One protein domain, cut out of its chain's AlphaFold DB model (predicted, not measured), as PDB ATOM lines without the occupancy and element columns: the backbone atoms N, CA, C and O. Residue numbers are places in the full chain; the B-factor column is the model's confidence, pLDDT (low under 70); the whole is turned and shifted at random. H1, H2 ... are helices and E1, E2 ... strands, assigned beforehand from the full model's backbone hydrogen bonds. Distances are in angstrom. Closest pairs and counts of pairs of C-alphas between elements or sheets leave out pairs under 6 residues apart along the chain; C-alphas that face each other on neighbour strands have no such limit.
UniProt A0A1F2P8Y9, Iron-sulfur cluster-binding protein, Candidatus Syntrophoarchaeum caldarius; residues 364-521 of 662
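This is residues 364 to 521 of the 662 residues of the protein "Iron-sulfur cluster-binding protein" of Candidatus Syntrophoarchaeum caldarius (UniProt A0A1F2P8Y9). What shape do these coordinates make? A twisted sheet of four parallel strands, in the order E2, E1, E3, E4, forms the core, with H1 and H3 packed over one face and H2 and H5 over the other. H6 packs on H3, away from the sheet, while H4 only grazes the sheet. How is it made up? The printed part has 158 residues with six named helices and four named strands, in chain order H1, E1, H2, E2, H3, E3, H4, E4, H5, H6, of mixed class. It is compact, with a radius of gyration of the C-alphas of 14.9 A and spans of 44 by 31 by 30 A.

What does the first helix meet? H1, residues 364 to 376, is on the sheet, 10.0 A over it, and runs along the strands at 21 degrees on the local plane to E2, residues 410 to 415. Its residues 366 to 371 alone touch H3, residues 423 to 431, on the same face, the same way at a shallow tilt of 26 degrees; the closest C-alphas, of Ile 370 and Ala 429, are 6.0 A apart. How do the strands pair? E1, residues 384 to 389, has N 386 within hydrogen-bond range of O 411 of E2, at 2.9 A, and N 387 of O 438 of E3, residues 436 to 440, at 2.8 A. N 464 of E4, residues 463 to 466, is 2.9 A from O 437. What connects them? H2, residues 392 to 402, and H4, residues 447 to 456, make strand-helix-strand units, parallel neighbour strands joined through a helix: E1, H2, E2 and E3, H4, E4. E2, H3, E3 is a split unit, with E1 between its strands; the three crossovers are right-handed. What lies farther out? H5, residues 471 to 484, is on the face opposite H1, 9.7 A over the sheet, and with residue 471 alone only just touches H2, with 3 pairs of C-alphas within 8 A, the closest being Val 400 and Pro 471 at 5.6 A. H6, residues 503 to 518, touches H3, with the C-alphas of Glu 424 and Phe 507 closest at 5.4 A. In the six helices every O i to N i+4 pair is within hydrogen-bond range.

Where are the anchors? C-alpha 364 of H1 is at (194.569, 132.454, 208.465), and C-alpha 518 of H6 is at (181.132, 131.191, 187.748). Which elements are longest? From first to last C-alpha H6 measures 21.9 A, H5 20.2 A, H1 18.2 A and E1 16.3 A.

How far does it reach? The two C-alphas farthest apart, of Arg 402 and Ile 521, are 46.0 A apart. Are there cuts, long links or weak places? The printed part has no cut, and H5 to H6 is a long link, residues 485 to 502. The mean pLDDT of the printed part is 94.4, and no printed residue is under 70.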
ATOM      1  N   GLU A 364     194.344 131.035 208.782       93.94
ATOM      2  CA  GLU A 364     194.569 132.454 208.465       93.94
ATOM      3  C   GLU A 364     195.942 132.695 207.828       93.94
ATOM      4  O   GLU A 364     196.072 133.398 206.818       93.94
ATOM      5  N   ARG A 365     196.977 132.051 208.376       94.19
ATOM      6  CA  ARG A 365     198.337 132.155 207.860       94.19
ATOM      7  C   ARG A 365     198.427 131.556 206.463       94.19
ATOM      8  O   ARG A 365     198.970 132.202 205.571       94.19
ATOM      9  N   VAL A 366     197.883 130.360 206.244       95.62
ATOM     10  CA  VAL A 366     197.937 129.698 204.929       95.62
ATOM     11  C   VAL A 366     197.140 130.484 203.880       95.62
ATOM     12  O   VAL A 366     197.617 130.647 202.756       95.62
ATOM     13  N   PHE A 367     195.980 131.048 204.231       96.81
ATOM     14  CA  PHE A 367     195.233 131.943 203.339       96.81
ATOM     15  C   PHE A 367     196.045 133.191 202.979       96.81
ATOM     16  O   PHE A 367     196.194 133.509 201.798       96.81
ATOM     17  N   THR A 368     196.686 133.820 203.964       96.19
ATOM     18  CA  THR A 368     197.579 134.965 203.731       96.19
ATOM     19  C   THR A 368     198.763 134.589 202.832       96.19
ATOM     20  O   THR A 368     199.141 135.355 201.942       96.19
ATOM     21  N   MET A 369     199.334 133.391 203.004       97.44
ATOM     22  CA  MET A 369     200.408 132.878 202.147       97.44
ATOM     23  C   MET A 369     199.952 132.726 200.690       97.44
ATOM     24  O   MET A 369     200.657 133.166 199.779       97.44
ATOM     25  N   ILE A 370     198.767 132.148 200.461       98.06
ATOM     26  CA  ILE A 370     198.149 132.022 199.130       98.06
ATOM     27  C   ILE A 370     198.019 133.404 198.476       98.06
ATOM     28  O   ILE A 370     198.435 133.609 197.331       98.06
ATOM     29  N   GLU A 371     197.481 134.371 199.215       96.19
ATOM     30  CA  GLU A 371     197.220 135.726 198.731       96.19
ATOM     31  C   GLU A 371     198.501 136.492 198.406       96.19
ATOM     32  O   GLU A 371     198.616 137.076 197.322       96.19
ATOM     33  N   ARG A 372     199.496 136.461 199.303       96.38
ATOM     34  CA  ARG A 372     200.804 137.091 199.072       96.38
ATOM     35  C   ARG A 372     201.489 136.490 197.850       96.38
ATOM     36  O   ARG A 372     201.987 137.237 197.002       96.38
ATOM     37  N   LEU A 373     201.478 135.166 197.716       97.75
ATOM     38  CA  LEU A 373     202.101 134.472 196.593       97.75
ATOM     39  C   LEU A 373     201.457 134.870 195.252       97.75
ATOM     40  O   LEU A 373     202.161 135.244 194.309       97.75
ATOM     41  N   LEU A 374     200.121 134.871 195.174       96.31
ATOM     42  CA  LEU A 374     199.376 135.233 193.959       96.31
ATOM     43  C   LEU A 374     199.442 136.725 193.622       96.31
ATOM     44  O   LEU A 374     199.459 137.079 192.437       96.31
ATOM     45  N   THR A 375     199.486 137.592 194.633       95.06
ATOM     46  CA  THR A 375     199.603 139.047 194.456       95.06
ATOM     47  C   THR A 375     200.977 139.420 193.909       95.06
ATOM     48  O   THR A 375     201.072 140.201 192.958       95.06
ATOM     49  N   GLY A 376     202.045 138.814 194.442       95.81
ATOM     50  CA  GLY A 376     203.401 139.013 193.929       95.81
ATOM     51  C   GLY A 376     203.567 138.489 192.498       95.81
ATOM     52  O   GLY A 376     204.222 139.128 191.678       95.81
ATOM     53  N   ALA A 377     202.906 137.377 192.162       96.19
ATOM     54  CA  ALA A 377     202.934 136.761 190.833       96.19
ATOM     55  C   ALA A 377     201.749 137.156 189.926       96.19
ATOM     56  O   ALA A 377     201.376 136.402 189.025       96.19
ATOM     57  N   LYS A 378     201.132 138.329 190.128       93.50
ATOM     58  CA  LYS A 378     199.906 138.746 189.411       93.50
ATOM     59  C   LYS A 378     200.004 138.731 187.878       93.50
ATOM     60  O   LYS A 378     199.000 138.500 187.205       93.50
ATOM     61  N   ASP A 379     201.199 138.967 187.336       94.31
ATOM     62  CA  ASP A 379     201.449 139.048 185.893       94.31
ATOM     63  C   ASP A 379     201.858 137.697 185.272       94.31
ATOM     64  O   ASP A 379     202.029 137.606 184.051       94.31
ATOM     65  N   LEU A 380     201.999 136.642 186.087       94.25
ATOM     66  CA  LEU A 380     202.281 135.280 185.631       94.25
ATOM     67  C   LEU A 380     201.038 134.661 184.969       94.25
ATOM     68  O   LEU A 380     199.908 134.881 185.413       94.25
ATOM     69  N   LYS A 381     201.226 133.900 183.883       90.50
ATOM     70  CA  LYS A 381     200.130 133.236 183.159       90.50
ATOM     71  C   LYS A 381     200.570 131.854 182.641       90.50
ATOM     72  O   LYS A 381     201.483 131.833 181.820       90.50
ATOM     73  N   PRO A 382     199.893 130.754 183.023       93.69
ATOM     74  CA  PRO A 382     198.906 130.652 184.109       93.69
ATOM     75  C   PRO A 382     199.544 130.839 185.504       93.69
ATOM     76  O   PRO A 382     200.750 130.694 185.668       93.69
ATOM     77  N   ARG A 383     198.738 131.187 186.514       95.19
ATOM     78  CA  ARG A 383     199.101 131.205 187.938       95.19
ATOM     79  C   ARG A 383     198.656 129.888 188.552       95.19
ATOM     80  O   ARG A 383     197.477 129.722 188.854       95.19
ATOM     81  N   ILE A 384     199.584 128.961 188.721       97.62
ATOM     82  CA  ILE A 384     199.296 127.651 189.306       97.62
ATOM     83  C   ILE A 384     199.968 127.582 190.671       97.62
ATOM     84  O   ILE A 384     201.179 127.774 190.743       97.62
ATOM     85  N   ILE A 385     199.214 127.329 191.740       98.44
ATOM     86  CA  ILE A 385     199.800 127.071 193.064       98.44
ATOM     87  C   ILE A 385     200.171 125.596 193.155       98.44
ATOM     88  O   ILE A 385     199.367 124.739 192.810       98.44
ATOM     89  N   LEU A 386     201.374 125.310 193.645       98.50
ATOM     90  CA  LEU A 386     201.792 123.978 194.064       98.50
ATOM     91  C   LEU A 386     201.835 123.943 195.591       98.50
ATOM     92  O   LEU A 386     202.729 124.543 196.182       98.50
ATOM     93  N   PHE A 387     200.919 123.216 196.218       98.25
ATOM     94  CA  PHE A 387     201.033 122.855 197.625       98.25
ATOM     95  C   PHE A 387     201.905 121.608 197.769       98.25
ATOM     96  O   PHE A 387     201.668 120.594 197.109       98.25
ATOM     97  N   THR A 388     202.921 121.685 198.623       97.31
ATOM     98  CA  THR A 388     203.846 120.573 198.868       97.31
ATOM     99  C   THR A 388     204.551 120.730 200.217       97.31
ATOM    100  O   THR A 388     204.513 121.808 200.808       97.31
ATOM    101  N   ASP A 389     205.185 119.679 200.730       94.38
ATOM    102  CA  ASP A 389     205.935 119.752 201.986       94.38
ATOM    103  C   ASP A 389     207.379 120.274 201.823       94.38
ATOM    104  O   ASP A 389     207.977 120.277 200.740       94.38
ATOM    105  N   LEU A 390     207.964 120.709 202.943       89.88
ATOM    106  CA  LEU A 390     209.370 121.130 203.042       89.88
ATOM    107  C   LEU A 390     210.383 119.973 202.927       89.88
ATOM    108  O   LEU A 390     211.589 120.220 202.914       89.88
ATOM    109  N   LYS A 391     209.927 118.716 202.855       90.75
ATOM    110  CA  LYS A 391     210.766 117.513 202.845       90.75
ATOM    111  C   LYS A 391     210.889 116.954 201.423       90.75
ATOM    112  O   LYS A 391     211.786 117.352 200.680       90.75
ATOM    113  N   ALA A 392     210.033 116.008 201.049       93.69
ATOM    114  CA  ALA A 392     210.074 115.318 199.764       93.69
ATOM    115  C   ALA A 392     209.807 116.288 198.603       93.69
ATOM    116  O   ALA A 392     210.542 116.289 197.612       93.69
ATOM    117  N   GLY A 393     208.826 117.177 198.772       95.38
ATOM    118  CA  GLY A 393     208.445 118.177 197.777       95.38
ATOM    119  C   GLY A 393     209.574 119.137 197.423       95.38
ATOM    120  O   GLY A 393     209.965 119.282 196.261       95.38
ATOM    121  N   LYS A 394     210.156 119.768 198.447       94.62
ATOM    122  CA  LYS A 394     211.303 120.669 198.274       94.62
ATOM    123  C   LYS A 394     212.506 119.959 197.646       94.62
ATOM    124  O   LYS A 394     213.108 120.501 196.720       94.62
ATOM    125  N   LYS A 395     212.829 118.737 198.090       95.62
ATOM    126  CA  LYS A 395     213.921 117.928 197.512       95.62
ATOM    127  C   LYS A 395     213.704 117.645 196.022       95.62
ATOM    128  O   LYS A 395     214.663 117.724 195.253       95.62
ATOM    129  N   LEU A 396     212.471 117.348 195.605       97.00
ATOM    130  CA  LEU A 396     212.134 117.150 194.195       97.00
ATOM    131  C   LEU A 396     212.380 118.422 193.378       97.00
ATOM    132  O   LEU A 396     213.079 118.368 192.368       97.00
ATOM    133  N   LEU A 397     211.863 119.569 193.827       96.25
ATOM    134  CA  LEU A 397     212.035 120.842 193.120       96.25
ATOM    135  C   LEU A 397     213.514 121.238 192.995       96.25
ATOM    136  O   LEU A 397     213.945 121.673 191.924       96.25
ATOM    137  N   ASP A 398     214.306 121.016 194.046       95.12
ATOM    138  CA  ASP A 398     215.760 121.190 194.020       95.12
ATOM    139  C   ASP A 398     216.423 120.273 192.974       95.12
ATOM    140  O   ASP A 398     217.311 120.709 192.234       95.12
ATOM    141  N   LYS A 399     216.009 118.999 192.900       96.31
ATOM    142  CA  LYS A 399     216.543 118.007 191.949       96.31
ATOM    143  C   LYS A 399     216.216 118.390 190.504       96.31
ATOM    144  O   LYS A 399     217.133 118.469 189.688       96.31
ATOM    145  N   VAL A 400     214.954 118.709 190.213       95.88
ATOM    146  CA  VAL A 400     214.492 119.196 188.898       95.88
ATOM    147  C   VAL A 400     215.275 120.452 188.488       95.88
ATOM    148  O   VAL A 400     215.764 120.556 187.362       95.88
ATOM    149  N   GLY A 401     215.475 121.378 189.432       95.19
ATOM    150  CA  GLY A 401     216.268 122.589 189.233       95.19
ATOM    151  C   GLY A 401     217.727 122.320 188.866       95.19
ATOM    152  O   GLY A 401     218.262 122.921 187.931       95.19
ATOM    153  N   ARG A 402     218.377 121.386 189.566       94.69
ATOM    154  CA  ARG A 402     219.771 120.984 189.303       94.69
ATOM    155  C   ARG A 402     219.942 120.289 187.956       94.69
ATOM    156  O   ARG A 402     220.952 120.525 187.296       94.69
ATOM    157  N   LEU A 403     218.951 119.502 187.541       96.56
ATOM    158  CA  LEU A 403     218.902 118.848 186.232       96.56
ATOM    159  C   LEU A 403     218.573 119.814 185.081       96.56
ATOM    160  O   LEU A 403     218.632 119.415 183.924       96.56
ATOM    161  N   ARG A 404     218.272 121.090 185.373       94.62
ATOM    162  CA  ARG A 404     217.948 122.129 184.374       94.62
ATOM    163  C   ARG A 404     216.736 121.787 183.508       94.62
ATOM    164  O   ARG A 404     216.646 122.234 182.364       94.62
ATOM    165  N   MET A 405     215.804 121.022 184.060       96.00
ATOM    166  CA  MET A 405     214.586 120.625 183.362       96.00
ATOM    167  C   MET A 405     213.656 121.827 183.212       96.00
ATOM    168  O   MET A 405     213.566 122.665 184.109       96.00
ATOM    169  N   SER A 406     212.955 121.919 182.087       94.19
ATOM    170  CA  SER A 406     211.964 122.971 181.868       94.19
ATOM    171  C   SER A 406     210.562 122.424 182.094       94.19
ATOM    172  O   SER A 406     210.250 121.320 181.665       94.19
ATOM    173  N   TYR A 407     209.728 123.202 182.771       95.56
ATOM    174  CA  TYR A 407     208.326 122.895 183.035       95.56
ATOM    175  C   TYR A 407     207.550 124.216 183.168       95.56
ATOM    176  O   TYR A 407     208.172 125.261 183.380       95.56
ATOM    177  N   PRO A 408     206.211 124.223 183.046       96.62
ATOM    178  CA  PRO A 408     205.425 125.441 183.220       96.62
ATOM    179  C   PRO A 408     205.649 126.112 184.585       96.62
ATOM    180  O   PRO A 408     205.831 125.436 185.600       96.62
ATOM    181  N   PRO A 409     205.623 127.451 184.666       95.88
ATOM    182  CA  PRO A 409     205.874 128.153 185.916       95.88
ATOM    183  C   PRO A 409     204.746 127.920 186.933       95.88
ATOM    184  O   PRO A 409     203.652 128.465 186.818       95.88
ATOM    185  N   ILE A 410     205.052 127.150 187.977       97.25
ATOM    186  CA  ILE A 410     204.206 126.962 189.168       97.25
ATOM    187  C   ILE A 410     204.736 127.774 190.355       97.25
ATOM    188  O   ILE A 410     205.939 128.042 190.449       97.25
ATOM    189  N   LEU A 411     203.852 128.138 191.277       98.31
ATOM    190  CA  LEU A 411     204.114 128.915 192.483       98.31
ATOM    191  C   LEU A 411     204.107 127.976 193.701       98.31
ATOM    192  O   LEU A 411     203.026 127.587 194.144       98.31
ATOM    193  N   PRO A 412     205.276 127.571 194.227       97.44
ATOM    194  CA  PRO A 412     205.331 126.647 195.353       97.44
ATOM    195  C   PRO A 412     204.908 127.334 196.657       97.44
ATOM    196  O   PRO A 412     205.393 128.418 196.980       97.44
ATOM    197  N   LEU A 413     204.035 126.669 197.410       97.44
ATOM    198  CA  LEU A 413     203.646 126.999 198.772       97.44
ATOM    199  C   LEU A 413     203.974 125.792 199.650       97.44
ATOM    200  O   LEU A 413     203.348 124.736 199.540       97.44
ATOM    201  N   PHE A 414     204.993 125.955 200.491       95.12
ATOM    202  CA  PHE A 414     205.494 124.885 201.340       95.12
ATOM    203  C   PHE A 414     204.743 124.817 202.669       95.12
ATOM    204  O   PHE A 414     204.560 125.834 203.338       95.12
ATOM    205  N   LEU A 415     204.343 123.606 203.043       93.56
ATOM    206  CA  LEU A 415     203.655 123.277 204.289       93.56
ATOM    207  C   LEU A 415     204.516 122.325 205.137       93.56
ATOM    208  O   LEU A 415     205.419 121.675 204.602       93.56
ATOM    209  N   PRO A 416     204.247 122.186 206.447       88.50
ATOM    210  CA  PRO A 416     204.886 121.136 207.246       88.50
ATOM    211  C   PRO A 416     204.546 119.731 206.745       88.50
ATOM    212  O   PRO A 416     205.390 118.839 206.743       88.50
ATOM    213  N   SER A 417     203.312 119.556 206.285       93.44
ATOM    214  CA  SER A 417     202.813 118.366 205.613       93.44
ATOM    215  C   SER A 417     201.643 118.771 204.723       93.44
ATOM    216  O   SER A 417     200.890 119.688 205.056       93.44
ATOM    217  N   THR A 418     201.453 118.074 203.606       95.00
ATOM    218  CA  THR A 418     200.269 118.247 202.758       95.00
ATOM    219  C   THR A 418     198.983 117.742 203.420       95.00
ATOM    220  O   THR A 418     197.901 118.149 203.009       95.00
ATOM    221  N   LEU A 419     199.070 116.950 204.499       94.81
ATOM    222  CA  LEU A 419     197.909 116.552 205.306       94.81
ATOM    223  C   LEU A 419     197.235 117.737 206.016       94.81
ATOM    224  O   LEU A 419     196.048 117.660 206.338       94.81
ATOM    225  N   ALA A 420     197.962 118.840 206.227       94.62
ATOM    226  CA  ALA A 420     197.418 120.081 206.776       94.62
ATOM    227  C   ALA A 420     196.490 120.819 205.795       94.62
ATOM    228  O   ALA A 420     195.773 121.733 206.200       94.62
ATOM    229  N   LEU A 421     196.483 120.443 204.512       95.50
ATOM    230  CA  LEU A 421     195.575 121.031 203.536       95.50
ATOM    231  C   LEU A 421     194.140 120.615 203.816       95.50
ATOM    232  O   LEU A 421     193.829 119.433 203.943       95.50
ATOM    233  N   SER A 422     193.267 121.612 203.805       94.81
ATOM    234  CA  SER A 422     191.819 121.449 203.825       94.81
ATOM    235  C   SER A 422     191.210 121.874 202.485       94.81
ATOM    236  O   SER A 422     191.872 122.502 201.649       94.81
ATOM    237  N   VAL A 423     189.931 121.555 202.279       95.50
ATOM    238  CA  VAL A 423     189.182 121.944 201.072       95.50
ATOM    239  C   VAL A 423     189.192 123.462 200.891       95.50
ATOM    240  O   VAL A 423     189.350 123.974 199.784       95.50
ATOM    241  N   GLU A 424     189.086 124.189 201.996       97.00
ATOM    242  CA  GLU A 424     189.030 125.643 202.053       97.00
ATOM    243  C   GLU A 424     190.300 126.289 201.499       97.00
ATOM    244  O   GLU A 424     190.211 127.289 200.793       97.00
ATOM    245  N   HIS A 425     191.475 125.699 201.727       97.38
ATOM    246  CA  HIS A 425     192.735 126.200 201.168       97.38
ATOM    247  C   HIS A 425     192.760 126.129 199.635       97.38
ATOM    248  O   HIS A 425     193.224 127.056 198.967       97.38
ATOM    249  N   ILE A 426     192.209 125.055 199.066       97.12
ATOM    250  CA  ILE A 426     192.108 124.865 197.613       97.12
ATOM    251  C   ILE A 426     191.104 125.864 197.031       97.12
ATOM    252  O   ILE A 426     191.410 126.569 196.067       97.12
ATOM    253  N   LEU A 427     189.925 125.977 197.649       97.38
ATOM    254  CA  LEU A 427     188.913 126.945 197.232       97.38
ATOM    255  C   LEU A 427     189.430 128.385 197.363       97.38
ATOM    256  O   LEU A 427     189.166 129.198 196.479       97.38
ATOM    257  N   ARG A 428     190.222 128.699 198.400       97.62
ATOM    258  CA  ARG A 428     190.804 130.032 198.609       97.62
ATOM    259  C   ARG A 428     191.804 130.377 197.519       97.62
ATOM    260  O   ARG A 428     191.767 131.490 197.005       97.62
ATOM    261  N   ALA A 429     192.656 129.431 197.125       97.31
ATOM    262  CA  ALA A 429     193.574 129.615 196.003       97.31
ATOM    263  C   ALA A 429     192.833 129.994 194.712       97.31
ATOM    264  O   ALA A 429     193.206 130.960 194.041       97.31
ATOM    265  N   LEU A 430     191.755 129.277 194.386       97.06
ATOM    266  CA  LEU A 430     190.922 129.572 193.219       97.06
ATOM    267  C   LEU A 430     190.207 130.923 193.360       97.06
ATOM    268  O   LEU A 430     190.241 131.741 192.439       97.06
ATOM    269  N   ASP A 431     189.623 131.199 194.525       96.50
ATOM    270  CA  ASP A 431     188.931 132.452 194.829       96.50
ATOM    271  C   ASP A 431     189.849 133.682 194.704       96.50
ATOM    272  O   ASP A 431     189.447 134.697 194.124       96.50
ATOM    273  N   ALA A 432     191.101 133.558 195.154       95.12
ATOM    274  CA  ALA A 432     192.168 134.554 195.022       95.12
ATOM    275  C   ALA A 432     192.722 134.673 193.582       95.12
ATOM    276  O   ALA A 432     193.570 135.518 193.276       95.12
ATOM    277  N   GLY A 433     192.218 133.850 192.661       93.62
ATOM    278  CA  GLY A 433     192.463 133.951 191.231       93.62
ATOM    279  C   GLY A 433     193.582 133.056 190.704       93.62
ATOM    280  O   GLY A 433     194.111 133.356 189.626       93.62
ATOM    281  N   ALA A 434     193.954 131.988 191.411       96.19
ATOM    282  CA  ALA A 434     194.733 130.915 190.803       96.19
ATOM    283  C   ALA A 434     193.976 130.331 189.594       96.19
ATOM    284  O   ALA A 434     192.749 130.233 189.572       96.19
ATOM    285  N   ASP A 435     194.724 129.968 188.559       95.88
ATOM    286  CA  ASP A 435     194.204 129.255 187.391       95.88
ATOM    287  C   ASP A 435     194.189 127.748 187.597       95.88
ATOM    288  O   ASP A 435     193.488 127.051 186.882       95.88
ATOM    289  N   GLY A 436     194.969 127.254 188.551       96.69
ATOM    290  CA  GLY A 436     195.012 125.853 188.911       96.69
ATOM    291  C   GLY A 436     195.717 125.655 190.243       96.69
ATOM    292  O   GLY A 436     196.485 126.509 190.697       96.69
ATOM    293  N   VAL A 437     195.447 124.515 190.859       97.62
ATOM    294  CA  VAL A 437     196.048 124.068 192.110       97.62
ATOM    295  C   VAL A 437     196.615 122.673 191.897       97.62
ATOM    296  O   VAL A 437     195.935 121.792 191.380       97.62
ATOM    297  N   ILE A 438     197.857 122.468 192.309       98.06
ATOM    298  CA  ILE A 438     198.507 121.164 192.348       98.06
ATOM    299  C   ILE A 438     198.785 120.828 193.808       98.06
ATOM    300  O   ILE A 438     199.290 121.671 194.548       98.06
ATOM    301  N   ILE A 439     198.496 119.597 194.207       97.69
ATOM    302  CA  ILE A 439     198.913 119.029 195.488       97.69
ATOM    303  C   ILE A 439     199.911 117.916 195.185       97.69
ATOM    304  O   ILE A 439     199.547 116.922 194.557       97.69
ATOM    305  N   LEU A 440     201.163 118.106 195.603       97.31
ATOM    306  CA  LEU A 440     202.213 117.091 195.530       97.31
ATOM    307  C   LEU A 440     202.439 116.503 196.923       97.31
ATOM    308  O   LEU A 440     203.126 117.123 197.739       97.31
ATOM    309  N   GLY A 441     201.858 115.329 197.164       93.69
ATOM    310  CA  GLY A 441     201.923 114.608 198.435       93.69
ATOM    311  C   GLY A 441     200.602 113.944 198.819       93.69
ATOM    312  O   GLY A 441     199.646 113.883 198.042       93.69
ATOM    313  N   GLU A 442     200.555 113.427 200.041       90.50
ATOM    314  CA  GLU A 442     199.355 112.816 200.616       90.50
ATOM    315  C   GLU A 442     198.315 113.867 201.014       90.50
ATOM    316  O   GLU A 442     198.646 114.999 201.370       90.50
ATOM    317  N   THR A 443     197.037 113.496 200.987       89.50
ATOM    318  CA  THR A 443     195.951 114.370 201.431       89.50
ATOM    319  C   THR A 443     194.956 113.593 202.280       89.50
ATOM    320  O   THR A 443     194.608 112.460 201.957       89.50
ATOM    321  N   GLY A 444     194.494 114.221 203.363       85.69
ATOM    322  CA  GLY A 444     193.375 113.730 204.166       85.69
ATOM    323  C   GLY A 444     192.005 114.061 203.577       85.69
ATOM    324  O   GLY A 444     190.985 113.696 204.154       85.69
ATOM    325  N   ILE A 445     191.973 114.794 202.464       83.19
ATOM    326  CA  ILE A 445     190.742 115.258 201.842       83.19
ATOM    327  C   ILE A 445     190.177 114.167 200.929       83.19
ATOM    328  O   ILE A 445     190.898 113.579 200.121       83.19
ATOM    329  N   ASP A 446     188.863 113.959 200.994       89.69
ATOM    330  CA  ASP A 446     188.145 113.150 200.013       89.69
ATOM    331  C   ASP A 446     188.239 113.803 198.618       89.69
ATOM    332  O   ASP A 446     187.667 114.866 198.341       89.69
ATOM    333  N   GLN A 447     189.006 113.164 197.731       90.25
ATOM    334  CA  GLN A 447     189.267 113.669 196.385       90.25
ATOM    335  C   GLN A 447     188.008 113.680 195.514       90.25
ATOM    336  O   GLN A 447     187.860 114.569 194.672       90.25
ATOM    337  N   ASP A 448     187.111 112.708 195.694       91.69
ATOM    338  CA  ASP A 448     185.856 112.632 194.947       91.69
ATOM    339  C   ASP A 448     184.912 113.754 195.390       91.69
ATOM    340  O   ASP A 448     184.346 114.458 194.549       91.69
ATOM    341  N   PHE A 449     184.843 114.006 196.701       92.75
ATOM    342  CA  PHE A 449     184.096 115.131 197.261       92.75
ATOM    343  C   PHE A 449     184.534 116.472 196.654       92.75
ATOM    344  O   PHE A 449     183.693 117.218 196.141       92.75
ATOM    345  N   ILE A 450     185.838 116.778 196.640       92.31
ATOM    346  CA  ILE A 450     186.333 118.026 196.038       92.31
ATOM    347  C   ILE A 450     186.063 118.081 194.539       92.31
ATOM    348  O   ILE A 450     185.609 119.115 194.047       92.31
ATOM    349  N   ARG A 451     186.346 117.002 193.799       93.38
ATOM    350  CA  ARG A 451     186.148 116.981 192.344       93.38
ATOM    351  C   ARG A 451     184.698 117.277 191.989       93.38
ATOM    352  O   ARG A 451     184.460 118.096 191.108       93.38
ATOM    353  N   LYS A 452     183.743 116.687 192.712       95.12
ATOM    354  CA  LYS A 452     182.309 116.950 192.531       95.12
ATOM    355  C   LYS A 452     181.927 118.385 192.894       95.12
ATOM    356  O   LYS A 452     181.156 118.999 192.160       95.12
ATOM    357  N   CYS A 453     182.496 118.948 193.964       94.38
ATOM    358  CA  CYS A 453     182.290 120.360 194.306       94.38
ATOM    359  C   CYS A 453     182.784 121.292 193.189       94.38
ATOM    360  O   CYS A 453     182.066 122.201 192.776       94.38
ATOM    361  N   LEU A 454     183.993 121.054 192.674       94.88
ATOM    362  CA  LEU A 454     184.577 121.856 191.600       94.88
ATOM    363  C   LEU A 454     183.833 121.674 190.273       94.88
ATOM    364  O   LEU A 454     183.603 122.659 189.578       94.88
ATOM    365  N   ASP A 455     183.419 120.456 189.922       94.38
ATOM    366  CA  ASP A 455     182.640 120.197 188.706       94.38
ATOM    367  C   ASP A 455     181.272 120.891 188.745       94.38
ATOM    368  O   ASP A 455     180.894 121.555 187.780       94.38
ATOM    369  N   GLY A 456     180.586 120.863 189.895       94.19
ATOM    370  CA  GLY A 456     179.338 121.606 190.103       94.19
ATOM    371  C   GLY A 456     179.475 123.120 189.880       94.19
ATOM    372  O   GLY A 456     178.511 123.785 189.500       94.19
ATOM    373  N   LEU A 457     180.682 123.663 190.055       94.19
ATOM    374  CA  LEU A 457     181.012 125.072 189.832       94.19
ATOM    375  C   LEU A 457     181.672 125.344 188.466       94.19
ATOM    376  O   LEU A 457     182.047 126.486 188.215       94.19
ATOM    377  N   ASP A 458     181.785 124.350 187.575       93.19
ATOM    378  CA  ASP A 458     182.482 124.442 186.276       93.19
ATOM    379  C   ASP A 458     183.994 124.747 186.415       93.19
ATOM    380  O   ASP A 458     184.573 125.547 185.677       93.19
ATOM    381  N   LEU A 459     184.633 124.128 187.417       94.06
ATOM    382  CA  LEU A 459     186.048 124.287 187.792       94.06
ATOM    383  C   LEU A 459     186.806 122.946 187.884       94.06
ATOM    384  O   LEU A 459     187.877 122.884 188.489       94.06
ATOM    385  N   LYS A 460     186.277 121.857 187.312       91.12
ATOM    386  CA  LYS A 460     186.865 120.505 187.435       91.12
ATOM    387  C   LYS A 460     188.304 120.372 186.928       91.12
ATOM    388  O   LYS A 460     189.063 119.574 187.462       91.12
ATOM    389  N   ASP A 461     188.684 121.150 185.919       92.56
ATOM    390  CA  ASP A 461     190.003 121.117 185.278       92.56
ATOM    391  C   ASP A 461     191.061 121.900 186.073       92.56
ATOM    392  O   ASP A 461     192.202 122.014 185.644       92.56
ATOM    393  N   ARG A 462     190.701 122.463 187.233       95.38
ATOM    394  CA  ARG A 462     191.546 123.379 188.013       95.38
ATOM    395  C   ARG A 462     192.378 122.703 189.094       95.38
ATOM    396  O   ARG A 462     193.073 123.411 189.818       95.38
ATOM    397  N   MET A 463     192.316 121.382 189.239       95.56
ATOM    398  CA  MET A 463     193.031 120.682 190.305       95.56
ATOM    399  C   MET A 463     193.746 119.422 189.818       95.56
ATOM    400  O   MET A 463     193.142 118.578 189.161       95.56
ATOM    401  N   LEU A 464     195.000 119.266 190.241       96.06
ATOM    402  CA  LEU A 464     195.779 118.036 190.133       96.06
ATOM    403  C   LEU A 464     196.228 117.586 191.529       96.06
ATOM    404  O   LEU A 464     196.748 118.384 192.304       96.06
ATOM    405  N   ILE A 465     196.075 116.300 191.832       95.19
ATOM    406  CA  ILE A 465     196.663 115.661 193.016       95.19
ATOM    407  C   ILE A 465     197.601 114.573 192.505       95.19
ATOM    408  O   ILE A 465     197.190 113.752 191.686       95.19
ATOM    409  N   THR A 466     198.853 114.587 192.950       94.56
ATOM    410  CA  THR A 466     199.880 113.641 192.506       94.56
ATOM    411  C   THR A 466     200.837 113.290 193.644       94.56
ATOM    412  O   THR A 466     201.079 114.092 194.543       94.56
ATOM    413  N   GLN A 467     201.390 112.080 193.600       94.06
ATOM    414  CA  GLN A 467     202.443 111.600 194.505       94.06
ATOM    415  C   GLN A 467     203.685 111.164 193.710       94.06
ATOM    416  O   GLN A 467     204.428 110.271 194.107       94.06
ATOM    417  N   VAL A 468     203.893 111.775 192.543       94.06
ATOM    418  CA  VAL A 468     205.028 111.485 191.667       94.06
ATOM    419  C   VAL A 468     206.239 112.306 192.110       94.06
ATOM    420  O   VAL A 468     206.287 113.519 191.906       94.06
ATOM    421  N   PHE A 469     207.227 111.628 192.700       94.56
ATOM    422  CA  PHE A 469     208.498 112.217 193.149       94.56
ATOM    423  C   PHE A 469     209.687 111.897 192.229       94.56
ATOM    424  O   PHE A 469     210.843 112.154 192.575       94.56
ATOM    425  N   ASP A 470     209.412 111.355 191.045       96.69
ATOM    426  CA  ASP A 470     210.393 111.250 189.972       96.69
ATOM    427  C   ASP A 470     210.444 112.567 189.164       96.69
ATOM    428  O   ASP A 470     209.384 113.087 188.810       96.69
ATOM    429  N   PRO A 471     211.632 113.142 188.876       97.12
ATOM    430  CA  PRO A 471     211.744 114.403 188.143       97.12
ATOM    431  C   PRO A 471     211.076 114.413 186.768       97.12
ATOM    432  O   PRO A 471     210.395 115.390 186.455       97.12
ATOM    433  N   ASP A 472     211.259 113.368 185.956       97.19
ATOM    434  CA  ASP A 472     210.749 113.329 184.582       97.19
ATOM    435  C   ASP A 472     209.225 113.261 184.604       97.19
ATOM    436  O   ASP A 472     208.555 114.168 184.098       97.19
ATOM    437  N   ALA A 473     208.684 112.278 185.323       97.50
ATOM    438  CA  ALA A 473     207.243 112.099 185.451       97.50
ATOM    439  C   ALA A 473     206.555 113.297 186.141       97.50
ATOM    440  O   ALA A 473     205.440 113.673 185.777       97.50
ATOM    441  N   PHE A 474     207.219 113.959 187.099       97.50
ATOM    442  CA  PHE A 474     206.710 115.197 187.697       97.50
ATOM    443  C   PHE A 474     206.589 116.310 186.652       97.50
ATOM    444  O   PHE A 474     205.533 116.935 186.534       97.50
ATOM    445  N   THR A 475     207.651 116.572 185.882       97.19
ATOM    446  CA  THR A 475     207.624 117.643 184.871       97.19
ATOM    447  C   THR A 475     206.619 117.377 183.756       97.19
ATOM    448  O   THR A 475     205.964 118.322 183.304       97.19
ATOM    449  N   GLU A 476     206.437 116.115 183.362       97.75
ATOM    450  CA  GLU A 476     205.406 115.691 182.415       97.75
ATOM    451  C   GLU A 476     204.005 115.996 182.958       97.75
ATOM    452  O   GLU A 476     203.252 116.728 182.313       97.75
ATOM    453  N   ALA A 477     203.701 115.569 184.188       97.75
ATOM    454  CA  ALA A 477     202.403 115.805 184.818       97.75
ATOM    455  C   ALA A 477     202.069 117.303 184.954       97.75
ATOM    456  O   ALA A 477     200.937 117.719 184.697       97.75
ATOM    457  N   ILE A 478     203.046 118.145 185.320       96.94
ATOM    458  CA  ILE A 478     202.835 119.602 185.403       96.94
ATOM    459  C   ILE A 478     202.592 120.204 184.016       96.94
ATOM    460  O   ILE A 478     201.764 121.108 183.866       96.94
ATOM    461  N   THR A 479     203.312 119.715 183.006       97.38
ATOM    462  CA  THR A 479     203.171 120.173 181.621       97.38
ATOM    463  C   THR A 479     201.799 119.831 181.064       97.38
ATOM    464  O   THR A 479     201.123 120.715 180.534       97.38
ATOM    465  N   GLU A 480     201.362 118.588 181.245       97.69
ATOM    466  CA  GLU A 480     200.042 118.123 180.834       97.69
ATOM    467  C   GLU A 480     198.937 118.940 181.512       97.69
ATOM    468  O   GLU A 480     198.108 119.550 180.832       97.69
ATOM    469  N   PHE A 481     198.972 119.038 182.845       97.62
ATOM    470  CA  PHE A 481     197.965 119.773 183.606       97.62
ATOM    471  C   PHE A 481     197.886 121.242 183.187       97.62
ATOM    472  O   PHE A 481     196.807 121.750 182.887       97.62
ATOM    473  N   SER A 482     199.029 121.932 183.098       96.69
ATOM    474  CA  SER A 482     199.055 123.334 182.673       96.69
ATOM    475  C   SER A 482     198.538 123.528 181.245       96.69
ATOM    476  O   SER A 482     197.989 124.593 180.958       96.69
ATOM    477  N   GLY A 483     198.748 122.559 180.351       95.25
ATOM    478  CA  GLY A 483     198.276 122.607 178.967       95.25
ATOM    479  C   GLY A 483     196.762 122.418 178.833       95.25
ATOM    480  O   GLY A 483     196.162 122.951 177.902       95.25
ATOM    481  N   GLN A 484     196.142 121.708 179.778       94.25
ATOM    482  CA  GLN A 484     194.698 121.452 179.807       94.25
ATOM    483  C   GLN A 484     193.885 122.605 180.421       94.25
ATOM    484  O   GLN A 484     192.669 122.667 180.231       94.25
ATOM    485  N   LEU A 485     194.529 123.541 181.132       93.19
ATOM    486  CA  LEU A 485     193.840 124.651 181.790       93.19
ATOM    487  C   LEU A 485     193.141 125.575 180.789       93.19
ATOM    488  O   LEU A 485     193.765 126.338 180.046       93.19
ATOM    489  N   THR A 486     191.811 125.591 180.843       86.06
ATOM    490  CA  THR A 486     191.012 126.592 180.132       86.06
ATOM    491  C   THR A 486     191.170 127.999 180.756       86.06
ATOM    492  O   THR A 486     191.497 128.128 181.940       86.06
ATOM    493  N   PRO A 487     190.956 129.104 180.003       82.38
ATOM    494  CA  PRO A 487     191.097 130.458 180.542       82.38
ATOM    495  C   PRO A 487     190.239 130.697 181.794       82.38
ATOM    496  O   PRO A 487     189.014 130.566 181.762       82.38
ATOM    497  N   SER A 488     190.880 131.095 182.896       81.62
ATOM    498  CA  SER A 488     190.197 131.262 184.181       81.62
ATOM    499  C   SER A 488     189.152 132.379 184.149       81.62
ATOM    500  O   SER A 488     189.463 133.561 183.959       81.62
ATOM    501  N   ARG A 489     187.896 131.994 184.405       80.50
ATOM    502  CA  ARG A 489     186.741 132.901 184.528       80.50
ATOM    503  C   ARG A 489     186.711 133.654 185.860       80.50
ATOM    504  O   ARG A 489     186.065 134.694 185.966       80.50
ATOM    505  N   ILE A 490     187.429 133.149 186.860       85.25
ATOM    506  CA  ILE A 490     187.430 133.677 188.229       85.25
ATOM    507  C   ILE A 490     188.589 134.653 188.478       85.25
ATOM    508  O   ILE A 490     188.476 135.538 189.321       85.25
ATOM    509  N   ARG A 491     189.661 134.583 187.673       82.62
ATOM    510  CA  ARG A 491     190.914 135.339 187.856       82.62
ATOM    511  C   ARG A 491     190.749 136.850 188.050       82.62
ATOM    512  O   ARG A 491     191.491 137.450 188.819       82.62
ATOM    513  N   LYS A 492     189.858 137.479 187.277       82.25
ATOM    514  CA  LYS A 492     189.675 138.943 187.264       82.25
ATOM    515  C   LYS A 492     188.634 139.432 188.274       82.25
ATOM    516  O   LYS A 492     188.410 140.635 188.359       82.25
ATOM    517  N   LYS A 493     187.958 138.523 188.978       87.12
ATOM    518  CA  LYS A 493     186.898 138.876 189.922       87.12
ATOM    519  C   LYS A 493     187.498 139.210 191.289       87.12
ATOM    520  O   LYS A 493     188.566 138.712 191.633       87.12
ATOM    521  N   LYS A 494     186.818 140.076 192.051       90.00
ATOM    522  CA  LYS A 494     187.253 140.470 193.400       90.00
ATOM    523  C   LYS A 494     187.328 139.224 194.287       90.00
ATOM    524  O   LYS A 494     186.437 138.380 194.242       90.00
ATOM    525  N   MET A 495     188.400 139.097 195.054       91.38
ATOM    526  CA  MET A 495     188.537 138.071 196.085       91.38
ATOM    527  C   MET A 495     187.490 138.283 197.191       91.38
ATOM    528  O   MET A 495     187.155 139.428 197.497       91.38
ATOM    529  N   CYS A 496     186.962 137.196 197.753       92.25
ATOM    530  CA  CYS A 496     186.023 137.262 198.871       92.25
ATOM    531  C   CYS A 496     186.760 137.674 200.155       92.25
ATOM    532  O   CYS A 496     187.883 137.225 200.398       92.25
ATOM    533  N   GLU A 497     186.147 138.540 200.954       92.94
ATOM    534  CA  GLU A 497     186.621 138.859 202.304       92.94
ATOM    535  C   GLU A 497     186.140 137.757 203.260       92.94
ATOM    536  O   GLU A 497     185.023 137.261 203.119       92.94
ATOM    537  N   LEU A 498     187.017 137.312 204.162       92.75
ATOM    538  CA  LEU A 498     186.726 136.251 205.126       92.75
ATOM    539  C   LEU A 498     186.644 136.873 206.521       92.75
ATOM    540  O   LEU A 498     187.619 137.465 206.973       92.75
ATOM    541  N   ASP A 499     185.502 136.703 207.187       89.31
ATOM    542  CA  ASP A 499     185.252 137.232 208.540       89.31
ATOM    543  C   ASP A 499     185.541 136.202 209.654       89.31
ATOM    544  O   ASP A 499     185.581 136.536 210.835       89.31
ATOM    545  N   ASP A 500     185.722 134.934 209.283       91.94
ATOM    546  CA  ASP A 500     186.027 133.808 210.169       91.94
ATOM    547  C   ASP A 500     187.017 132.879 209.445       91.94
ATOM    548  O   ASP A 500     186.988 132.755 208.217       91.94
ATOM    549  N   PHE A 501     187.885 132.207 210.200       94.25
ATOM    550  CA  PHE A 501     188.894 131.268 209.706       94.25
ATOM    551  C   PHE A 501     188.591 129.804 210.050       94.25
ATOM    552  O   PHE A 501     189.391 128.916 209.737       94.25
ATOM    553  N   LYS A 502     187.437 129.520 210.669       95.06
ATOM    554  CA  LYS A 502     186.932 128.154 210.855       95.06
ATOM    555  C   LYS A 502     186.612 127.514 209.508       95.06
ATOM    556  O   LYS A 502     185.950 128.123 208.669       95.06
ATOM    557  N   ASN A 503     187.000 126.251 209.339       95.69
ATOM    558  CA  ASN A 503     186.858 125.509 208.082       95.69
ATOM    559  C   ASN A 503     185.432 125.595 207.529       95.69
ATOM    560  O   ASN A 503     185.235 125.979 206.379       95.69
ATOM    561  N   ARG A 504     184.408 125.332 208.356       96.06
ATOM    562  CA  ARG A 504     183.026 125.389 207.872       96.06
ATOM    563  C   ARG A 504     182.616 126.784 207.404       96.06
ATOM    564  O   ARG A 504     182.014 126.902 206.340       96.06
ATOM    565  N   ALA A 505     182.918 127.823 208.176       96.00
ATOM    566  CA  ALA A 505     182.552 129.190 207.819       96.00
ATOM    567  C   ALA A 505     183.221 129.610 206.499       96.00
ATOM    568  O   ALA A 505     182.551 130.096 205.585       96.00
ATOM    569  N   VAL A 506     184.516 129.312 206.361       97.44
ATOM    570  CA  VAL A 506     185.291 129.600 205.151       97.44
ATOM    571  C   VAL A 506     184.767 128.812 203.949       97.44
ATOM    572  O   VAL A 506     184.602 129.387 202.875       97.44
ATOM    573  N   PHE A 507     184.441 127.526 204.105       97.00
ATOM    574  CA  PHE A 507     183.853 126.721 203.030       97.00
ATOM    575  C   PHE A 507     182.578 127.363 202.478       97.00
ATOM    576  O   PHE A 507     182.435 127.522 201.266       97.00
ATOM    577  N   LEU A 508     181.666 127.769 203.369       96.38
ATOM    578  CA  LEU A 508     180.401 128.396 202.987       96.38
ATOM    579  C   LEU A 508     180.621 129.721 202.249       96.38
ATOM    580  O   LEU A 508     179.979 129.956 201.224       96.38
ATOM    581  N   ALA A 509     181.544 130.557 202.730       97.06
ATOM    582  CA  ALA A 509     181.889 131.820 202.082       97.06
ATOM    583  C   ALA A 509     182.487 131.599 200.680       97.06
ATOM    584  O   ALA A 509     182.053 132.213 199.702       97.06
ATOM    585  N   LEU A 510     183.442 130.673 200.556       97.06
ATOM    586  CA  LEU A 510     184.153 130.423 199.303       97.06
ATOM    587  C   LEU A 510     183.283 129.735 198.253       97.06
ATOM    588  O   LEU A 510     183.353 130.112 197.086       97.06
ATOM    589  N   ILE A 511     182.438 128.772 198.631       96.25
ATOM    590  CA  ILE A 511     181.510 128.127 197.690       96.25
ATOM    591  C   ILE A 511     180.536 129.151 197.094       96.25
ATOM    592  O   ILE A 511     180.300 129.130 195.886       96.25
ATOM    593  N   ARG A 512     180.024 130.093 197.899       95.50
ATOM    594  CA  ARG A 512     179.166 131.183 197.402       95.50
ATOM    595  C   ARG A 512     179.918 132.130 196.485       95.50
ATOM    596  O   ARG A 512     179.482 132.361 195.362       95.50
ATOM    597  N   SER A 513     181.085 132.603 196.921       96.12
ATOM    598  CA  SER A 513     181.921 133.480 196.100       96.12
ATOM    599  C   SER A 513     182.259 132.831 194.756       96.12
ATOM    600  O   SER A 513     182.122 133.454 193.705       96.12
ATOM    601  N   LEU A 514     182.651 131.556 194.752       95.94
ATOM    602  CA  LEU A 514     182.952 130.833 193.522       95.94
ATOM    603  C   LEU A 514     181.702 130.629 192.657       95.94
ATOM    604  O   LEU A 514     181.797 130.838 191.450       95.94
ATOM    605  N   SER A 515     180.544 130.321 193.247       95.50
ATOM    606  CA  SER A 515     179.245 130.280 192.553       95.50
ATOM    607  C   SER A 515     178.926 131.604 191.854       95.50
ATOM    608  O   SER A 515     178.636 131.611 190.658       95.50
ATOM    609  N   ASP A 516     179.072 132.743 192.533       94.19
ATOM    610  CA  ASP A 516     178.860 134.075 191.945       94.19
ATOM    611  C   ASP A 516     179.895 134.382 190.851       94.19
ATOM    612  O   ASP A 516     179.632 135.022 189.819       94.19
ATOM    613  N   LYS A 517     181.124 133.897 191.046       94.19
ATOM    614  CA  LYS A 517     182.210 134.058 190.083       94.19
ATOM    615  C   LYS A 517     182.009 133.220 188.824       94.19
ATOM    616  O   LYS A 517     182.405 133.676 187.748       94.19
ATOM    617  N   THR A 518     181.370 132.066 188.905       93.44
ATOM    618  CA  THR A 518     181.132 131.191 187.748       93.44
ATOM    619  C   THR A 518     179.719 131.329 187.181       93.44
ATOM    620  O   THR A 518     179.497 130.968 186.025       93.44
ATOM    621  N   GLY A 519     178.792 131.914 187.943       93.12
ATOM    622  CA  GLY A 519     177.367 131.987 187.620       93.12
ATOM    623  C   GLY A 519     176.668 130.628 187.724       93.12
ATOM    624  O   GLY A 519     175.723 130.379 186.976       93.12
ATOM    625  N   LYS A 520     177.169 129.717 188.572       93.38
ATOM    626  CA  LYS A 520     176.691 128.330 188.677       93.38
ATOM    627  C   LYS A 520     176.111 128.048 190.055       93.38
ATOM    628  O   LYS A 520     176.828 128.103 191.043       93.38
ATOM    629  N   ILE A 521     174.845 127.638 190.086       92.12
ATOM    630  CA  ILE A 521     174.183 127.079 191.270       92.12
ATOM    631  C   ILE A 521     173.795 125.635 190.928       92.12
ATOM    632  O   ILE A 521     172.765 125.425 190.286       92.12
TER     633      ILE A 521